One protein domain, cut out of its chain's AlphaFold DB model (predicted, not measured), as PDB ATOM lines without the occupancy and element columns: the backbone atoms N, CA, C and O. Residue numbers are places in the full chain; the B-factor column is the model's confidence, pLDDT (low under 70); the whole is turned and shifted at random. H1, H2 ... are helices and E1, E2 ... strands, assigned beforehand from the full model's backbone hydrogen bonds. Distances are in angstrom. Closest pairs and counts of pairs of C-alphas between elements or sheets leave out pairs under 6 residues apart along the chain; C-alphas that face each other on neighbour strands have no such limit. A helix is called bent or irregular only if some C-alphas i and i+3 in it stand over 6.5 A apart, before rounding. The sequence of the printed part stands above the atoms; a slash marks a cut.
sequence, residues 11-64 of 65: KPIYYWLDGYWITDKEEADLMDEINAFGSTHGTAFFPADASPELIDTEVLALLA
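What this domain is: This is residues 11 to 64 of the 65 residues of an uncharacterized protein of Thiothrix lacustris (UniProt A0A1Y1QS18). Two antiparallel strands, E1 and E2, make a small sheet, with H2 packed over one face of it, near both strands with its residues 54 to 62, while H1 lies off at E1's side of the sheet, near E1 mainly with its residues 25 to 29, and apart from H2. After E1 the link to H1 folds back, and its residues 21 to 22 pair antiparallel with residues 14 to 15 of E1. The printed part has 54 residues with two named strands and two named helices, in the order E1, H1, E2, H2 along the chain; the sheet's order is E1 - E2, antiparallel, and the class is mixed, helices and strands. The whole is compact, with a radius of gyration of the C-alphas of 10.7 A, and only just flat, with spans of 29 by 24 by 13 A.

Where its parts are: In the sheet, E2 is the longer strand, residues 42 to 47, 16.9 A from first to last C-alpha. E1, residues 11 to 15, measures 12.9 A and begins at C-alpha 11, (23.288, -42.232, 26.214). H2, the longest helix, takes residues 52 to 62 and measures 15.3 A, ending at C-alpha 62, (25.190, -30.340, 14.813). H1, residues 25 to 33, measures 12.2 A and begins at C-alpha 25, (25.866, -34.473, 33.718). Neither helix is bent or irregular.

How they stand to each other: E1 and E2 are antiparallel neighbours, with 145 degrees between their N-to-C directions. The C-alphas of Pro 12 and Phe 45, which face each other, are 4.7 A apart. Across this pair N 13 and O 44 are within hydrogen-bond range at 2.8 A, and so are N 42 and O 15, at 2.8 A. The closest C-alphas of E2 and H2 are those of Phe 46 and Ile 55, 7.6 A apart. The closest C-alphas of E1 and H2 are those of Tyr 15 and Val 59, 7.1 A apart. The closest C-alphas of E1 and H1 are those of Tyr 14 and Ala 28, 6.5 A apart. H1 and H2 are apart. In H1 and H2 every O i to N i+4 pair is within hydrogen-bond range.

The domain as a whole: The two C-alphas farthest apart are those of Ile 34 and Asp 49, at 30.1 A; the first and last printed C-alphas, of Lys 11 and Ala 64, are 22.0 A apart. The printed part has no cut. The link from E2 to H2 is tight, with 4 residues; those from E1 to H1, with 9, and from H1 to E2, with 8, are short, and no link is long. The mean pLDDT of the printed part is 96.8, and no printed residue is under 70.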
ATOM      1  N   LYS A  11      22.630 -43.043  25.183       95.94
ATOM      2  CA  LYS A  11      23.288 -42.232  26.214       95.94
ATOM      3  C   LYS A  11      23.226 -40.745  25.844       95.94
ATOM      4  O   LYS A  11      23.301 -40.427  24.654       95.94
ATOM      5  N   PRO A  12      23.086 -39.843  26.827       98.06
ATOM      6  CA  PRO A  12      23.212 -38.414  26.584       98.06
ATOM      7  C   PRO A  12      24.683 -38.033  26.356       98.06
ATOM      8  O   PRO A  12      25.581 -38.586  26.990       98.06
ATOM      9  N   ILE A  13      24.898 -37.073  25.463       98.44
ATOM     10  CA  ILE A  13      26.147 -36.341  25.249       98.44
ATOM     11  C   ILE A  13      25.844 -34.860  25.450       98.44
ATOM     12  O   ILE A  13      24.918 -34.331  24.828       98.44
ATOM     13  N   TYR A  14      26.629 -34.218  26.310       98.56
ATOM     14  CA  TYR A  14      26.569 -32.789  26.589       98.56
ATOM     15  C   TYR A  14      27.674 -32.104  25.793       98.56
ATOM     16  O   TYR A  14      28.824 -32.525  25.904       98.56
ATOM     17  N   TYR A  15      27.337 -31.116  24.966       98.25
ATOM     18  CA  TYR A  15      28.283 -30.490  24.037       98.25
ATOM     19  C   TYR A  15      28.166 -28.964  24.022       98.25
ATOM     20  O   TYR A  15      27.087 -28.424  24.265       98.25
ATOM     21  N   TRP A  16      29.255 -28.271  23.692       97.94
ATOM     22  CA  TRP A  16      29.303 -26.808  23.578       97.94
ATOM     23  C   TRP A  16      29.607 -26.359  22.147       97.94
ATOM     24  O   TRP A  16      29.943 -27.159  21.275       97.94
ATOM     25  N   LEU A  17      29.478 -25.051  21.901       95.81
ATOM     26  CA  LEU A  17      29.657 -24.439  20.577       95.81
ATOM     27  C   LEU A  17      31.085 -24.535  20.018       95.81
ATOM     28  O   LEU A  17      31.294 -24.297  18.831       95.81
ATOM     29  N   ASP A  18      32.068 -24.857  20.855       94.12
ATOM     30  CA  ASP A  18      33.452 -25.090  20.439       94.12
ATOM     31  C   ASP A  18      33.718 -26.543  20.005       94.12
ATOM     32  O   ASP A  18      34.825 -26.859  19.564       94.12
ATOM     33  N   GLY A  19      32.709 -27.415  20.094       95.44
ATOM     34  CA  GLY A  19      32.806 -28.834  19.763       95.44
ATOM     35  C   GLY A  19      33.292 -29.715  20.912       95.44
ATOM     36  O   GLY A  19      33.391 -30.927  20.725       95.44
ATOM     37  N   TYR A  20      33.572 -29.154  22.094       97.00
ATOM     38  CA  TYR A  20      33.853 -29.955  23.281       97.00
ATOM     39  C   TYR A  20      32.600 -30.722  23.714       97.00
ATOM     40  O   TYR A  20      31.483 -30.209  23.611       97.00
ATOM     41  N   TRP A  21      32.778 -31.947  24.212       98.19
ATOM     42  CA  TRP A  21      31.680 -32.757  24.727       98.19
ATOM     43  C   TRP A  21      32.111 -33.704  25.847       98.19
ATOM     44  O   TRP A  21      33.257 -34.153  25.901       98.19
ATOM     45  N   ILE A  22      31.159 -34.041  26.720       98.12
ATOM     46  CA  ILE A  22      31.313 -35.015  27.810       98.12
ATOM     47  C   ILE A  22      30.030 -35.832  28.015       98.12
ATOM     48  O   ILE A  22      28.964 -35.517  27.486       98.12
ATOM     49  N   THR A  23      30.130 -36.912  28.792       97.75
ATOM     50  CA  THR A  23      28.998 -37.796  29.136       97.75
ATOM     51  C   THR A  23      28.465 -37.583  30.552       97.75
ATOM     52  O   THR A  23      27.397 -38.097  30.883       97.75
ATOM     53  N   ASP A  24      29.225 -36.901  31.410       97.94
ATOM     54  CA  ASP A  24      28.861 -36.674  32.807       97.94
ATOM     55  C   ASP A  24      27.991 -35.419  32.934       97.94
ATOM     56  O   ASP A  24      28.350 -34.346  32.448       97.94
ATOM     57  N   LYS A  25      26.820 -35.571  33.561       97.88
ATOM     58  CA  LYS A  25      25.866 -34.473  33.718       97.88
ATOM     59  C   LYS A  25      26.305 -33.468  34.778       97.88
ATOM     60  O   LYS A  25      26.122 -32.274  34.577       97.88
ATOM     61  N   GLU A  26      26.811 -33.949  35.909       98.25
ATOM     62  CA  GLU A  26      27.192 -33.079  37.023       98.25
ATOM     63  C   GLU A  26      28.380 -32.205  36.614       98.25
ATOM     64  O   GLU A  26      28.413 -31.015  36.921       98.25
ATOM     65  N   GLU A  27      29.313 -32.770  35.846       98.25
ATOM     66  CA  GLU A  27      30.414 -32.018  35.257       98.25
ATOM     67  C   GLU A  27      29.927 -31.002  34.209       98.25
ATOM     68  O   GLU A  27      30.394 -29.863  34.214       98.25
ATOM     69  N   ALA A  28      28.951 -31.356  33.364       98.25
ATOM     70  CA  ALA A  28      28.398 -30.429  32.371       98.25
ATOM     71  C   ALA A  28      27.666 -29.249  33.024       98.25
ATOM     72  O   ALA A  28      27.868 -28.098  32.637       98.25
ATOM     73  N   ASP A  29      26.868 -29.530  34.057       98.19
ATOM     74  CA  ASP A  29      26.179 -28.507  34.842       98.19
ATOM     75  C   ASP A  29      27.199 -27.581  35.539       98.19
ATOM     76  O   ASP A  29      27.054 -26.360  35.497       98.19
ATOM     77  N   LEU A  30      28.287 -28.132  36.097       98.25
ATOM     78  CA  LEU A  30      29.367 -27.341  36.699       98.25
ATOM     79  C   LEU A  30      30.074 -26.439  35.673       98.25
ATOM     80  O   LEU A  30      30.379 -25.283  35.973       98.25
ATOM     81  N   MET A  31      30.357 -26.951  34.473       97.75
ATOM     82  CA  MET A  31      30.994 -26.186  33.396       97.75
ATOM     83  C   MET A  31      30.120 -25.009  32.939       97.75
ATOM     84  O   MET A  31      30.647 -23.919  32.689       97.75
ATOM     85  N   ASP A  32      28.800 -25.196  32.905       97.75
ATOM     86  CA  ASP A  32      27.835 -24.129  32.642       97.75
ATOM     87  C   ASP A  32      27.792 -23.096  33.778       97.75
ATOM     88  O   ASP A  32      27.806 -21.892  33.511       97.75
ATOM     89  N   GLU A  33      27.801 -23.531  35.045       97.69
ATOM     90  CA  GLU A  33      27.795 -22.640  36.219       97.69
ATOM     91  C   GLU A  33      28.992 -21.682  36.241       97.69
ATOM     92  O   GLU A  33      28.853 -20.505  36.588       97.69
ATOM     93  N   ILE A  34      30.171 -22.173  35.848       97.06
ATOM     94  CA  ILE A  34      31.390 -21.357  35.761       97.06
ATOM     95  C   ILE A  34      31.544 -20.654  34.405       97.06
ATOM     96  O   ILE A  34      32.533 -19.946  34.201       97.06
ATOM     97  N   ASN A  35      30.584 -20.828  33.487       95.50
ATOM     98  CA  ASN A  35      30.603 -20.308  32.119       95.50
ATOM     99  C   ASN A  35      31.913 -20.640  31.371       95.50
ATOM    100  O   ASN A  35      32.494 -19.777  30.705       95.50
ATOM    101  N   ALA A  36      32.397 -21.881  31.502       95.06
ATOM    102  CA  ALA A  36      33.705 -22.318  31.002       95.06
ATOM    103  C   ALA A  36      33.890 -22.076  29.493       95.06
ATOM    104  O   ALA A  36      34.974 -21.697  29.052       95.06
ATOM    105  N   PHE A  37      32.812 -22.247  28.724       94.88
ATOM    106  CA  PHE A  37      32.811 -22.186  27.260       94.88
ATOM    107  C   PHE A  37      32.009 -21.002  26.701       94.88
ATOM    108  O   PHE A  37      31.709 -20.949  25.509       94.88
ATOM    109  N   GLY A  38      31.614 -20.045  27.549       93.19
ATOM    110  CA  GLY A  38      30.838 -18.877  27.116       93.19
ATOM    111  C   GLY A  38      29.405 -19.187  26.658       93.19
ATOM    112  O   GLY A  38      28.763 -18.325  26.057       93.19
ATOM    113  N   SER A  39      28.919 -20.408  26.892       93.75
ATOM    114  CA  SER A  39      27.590 -20.898  26.515       93.75
ATOM    115  C   SER A  39      27.155 -22.030  27.447       93.75
ATOM    116  O   SER A  39      27.991 -22.631  28.118       93.75
ATOM    117  N   THR A  40      25.852 -22.308  27.482       96.62
ATOM    118  CA  THR A  40      25.306 -23.516  28.115       96.62
ATOM    119  C   THR A  40      25.400 -24.700  27.165       96.62
ATOM    120  O   THR A  40      25.245 -24.515  25.952       96.62
ATOM    121  N   HIS A  41      25.570 -25.905  27.696       98.25
ATOM    122  CA  HIS A  41      25.637 -27.103  26.866       98.25
ATOM    123  C   HIS A  41      24.314 -27.414  26.144       98.25
ATOM    124  O   HIS A  41      23.211 -27.198  26.653       98.25
ATOM    125  N   GLY A  42      24.424 -27.990  24.947       97.75
ATOM    126  CA  GLY A  42      23.362 -28.740  24.287       97.75
ATOM    127  C   GLY A  42      23.357 -30.202  24.740       97.75
ATOM    128  O   GLY A  42      24.333 -30.698  25.297       97.75
ATOM    129  N   THR A  43      22.256 -30.920  24.502       98.12
ATOM    130  CA  THR A  43      22.165 -32.369  24.759       98.12
ATOM    131  C   THR A  43      21.763 -33.108  23.491       98.12
ATOM    132  O   THR A  43      20.753 -32.777  22.873       98.12
ATOM    133  N   ALA A  44      22.527 -34.136  23.130       97.50
ATOM    134  CA  ALA A  44      22.216 -35.061  22.044       97.50
ATOM    135  C   ALA A  44      22.230 -36.509  22.558       97.50
ATOM    136  O   ALA A  44      22.901 -36.820  23.541       97.50
ATOM    137  N   PHE A  45      21.475 -37.402  21.918       96.94
ATOM    138  CA  PHE A  45      21.382 -38.808  22.319       96.94
ATOM    139  C   PHE A  45      22.040 -39.705  21.280       96.94
ATOM    140  O   PHE A  45      21.654 -39.705  20.114       96.94
ATOM    141  N   PHE A  46      22.996 -40.504  21.734       96.44
ATOM    142  CA  PHE A  46      23.787 -41.405  20.902       96.44
ATOM    143  C   PHE A  46      23.566 -42.856  21.315       96.44
ATOM    144  O   PHE A  46      23.241 -43.096  22.478       96.44
ATOM    145  N   PRO A  47      23.792 -43.840  20.426       95.94
ATOM    146  CA  PRO A  47      23.937 -45.233  20.838       95.94
ATOM    147  C   PRO A  47      24.910 -45.361  22.017       95.94
ATOM    148  O   PRO A  47      25.946 -44.693  22.064       95.94
ATOM    149  N   ALA A  48      24.584 -46.192  23.005       94.81
ATOM    150  CA  ALA A  48      25.405 -46.333  24.207       94.81
ATOM    151  C   ALA A  48      26.840 -46.791  23.877       94.81
ATOM    152  O   ALA A  48      27.800 -46.366  24.526       94.81
ATOM    153  N   ASP A  49      26.979 -47.600  22.827       94.56
ATOM    154  CA  ASP A  49      28.225 -48.112  22.259       94.56
ATOM    155  C   ASP A  49      28.841 -47.203  21.180       94.56
ATOM    156  O   ASP A  49      29.857 -47.573  20.593       94.56
ATOM    157  N   ALA A  50      28.284 -46.009  20.941       95.94
ATOM    158  CA  ALA A  50      28.874 -45.029  20.036       95.94
ATOM    159  C   ALA A  50      30.315 -44.718  20.455       95.94
ATOM    160  O   ALA A  50      30.575 -44.390  21.626       95.94
ATOM    161  N   SER A  51      31.228 -44.828  19.487       97.19
ATOM    162  CA  SER A  51      32.642 -44.534  19.685       97.19
ATOM    163  C   SER A  51      32.871 -43.021  19.789       97.19
ATOM    164  O   SER A  51      32.071 -42.246  19.254       97.19
ATOM    165  N   PRO A  52      33.951 -42.579  20.456       96.88
ATOM    166  CA  PRO A  52      34.293 -41.162  20.533       96.88
ATOM    167  C   PRO A  52      34.401 -40.487  19.160       96.88
ATOM    168  O   PRO A  52      33.906 -39.383  18.999       96.88
ATOM    169  N   GLU A  53      34.942 -41.169  18.146       97.81
ATOM    170  CA  GLU A  53      35.129 -40.607  16.797       97.81
ATOM    171  C   GLU A  53      33.797 -40.352  16.077       97.81
ATOM    172  O   GLU A  53      33.665 -39.400  15.301       97.81
ATOM    173  N   LEU A  54      32.797 -41.207  16.328       96.81
ATOM    174  CA  LEU A  54      31.439 -40.985  15.840       96.81
ATOM    175  C   LEU A  54      30.820 -39.771  16.537       96.81
ATOM    176  O   LEU A  54      30.253 -38.917  15.866       96.81
ATOM    177  N   ILE A  55      30.953 -39.678  17.864       97.88
ATOM    178  CA  ILE A  55      30.418 -38.549  18.638       97.88
ATOM    179  C   ILE A  55      31.067 -37.236  18.185       97.88
ATOM    180  O   ILE A  55      30.339 -36.290  17.906       97.88
ATOM    181  N   ASP A  56      32.393 -37.203  18.021       97.75
ATOM    182  CA  ASP A  56      33.128 -36.050  17.486       97.75
ATOM    183  C   ASP A  56      32.533 -35.582  16.154       97.75
ATOM    184  O   ASP A  56      32.214 -34.407  15.976       97.75
ATOM    185  N   THR A  57      32.355 -36.513  15.212       97.44
ATOM    186  CA  THR A  57      31.860 -36.192  13.868       97.44
ATOM    187  C   THR A  57      30.444 -35.617  13.906       97.44
ATOM    188  O   THR A  57      30.162 -34.619  13.243       97.44
ATOM    189  N   GLU A  58      29.553 -36.225  14.686       97.38
ATOM    190  CA  GLU A  58      28.150 -35.814  14.776       97.38
ATOM    191  C   GLU A  58      27.976 -34.509  15.569       97.38
ATOM    192  O   GLU A  58      27.179 -33.662  15.175       97.38
ATOM    193  N   VAL A  59      28.746 -34.289  16.642       97.25
ATOM    194  CA  VAL A  59      28.749 -33.008  17.374       97.25
ATOM    195  C   VAL A  59      29.189 -31.875  16.450       97.25
ATOM    196  O   VAL A  59      28.528 -30.841  16.396       97.25
ATOM    197  N   LEU A  60      30.246 -32.071  15.657       96.88
ATOM    198  CA  LEU A  60      30.671 -31.072  14.673       96.88
ATOM    199  C   LEU A  60      29.605 -30.816  13.597       96.88
ATOM    200  O   LEU A  60      29.461 -29.679  13.150       96.88
ATOM    201  N   ALA A  61      28.853 -31.843  13.191       96.12
ATOM    202  CA  ALA A  61      27.751 -31.688  12.245       96.12
ATOM    203  C   ALA A  61      26.592 -30.867  12.836       96.12
ATOM    204  O   ALA A  61      26.085 -29.977  12.160       96.12
ATOM    205  N   LEU A  62      26.226 -31.106  14.103       94.81
ATOM    206  CA  LEU A  62      25.190 -30.340  14.813       94.81
ATOM    207  C   LEU A  62      25.526 -28.847  14.925       94.81
ATOM    208  O   LEU A  62      24.628 -28.013  14.935       94.81
ATOM    209  N   LEU A  63      26.812 -28.506  15.014       94.19
ATOM    210  CA  LEU A  63      27.281 -27.121  15.116       94.19
ATOM    211  C   LEU A  63      27.374 -26.397  13.764       94.19
ATOM    212  O   LEU A  63      27.622 -25.193  13.734       94.19
ATOM    213  N   ALA A  64      27.224 -27.118  12.651       91.31
ATOM    214  CA  ALA A  64      27.300 -26.560  11.303       91.31
ATOM    215  C   ALA A  64      25.933 -26.115  10.739       91.31
ATOM    216  O   ALA A  64      25.902 -25.554   9.638       91.31
TER     217      ALA A  64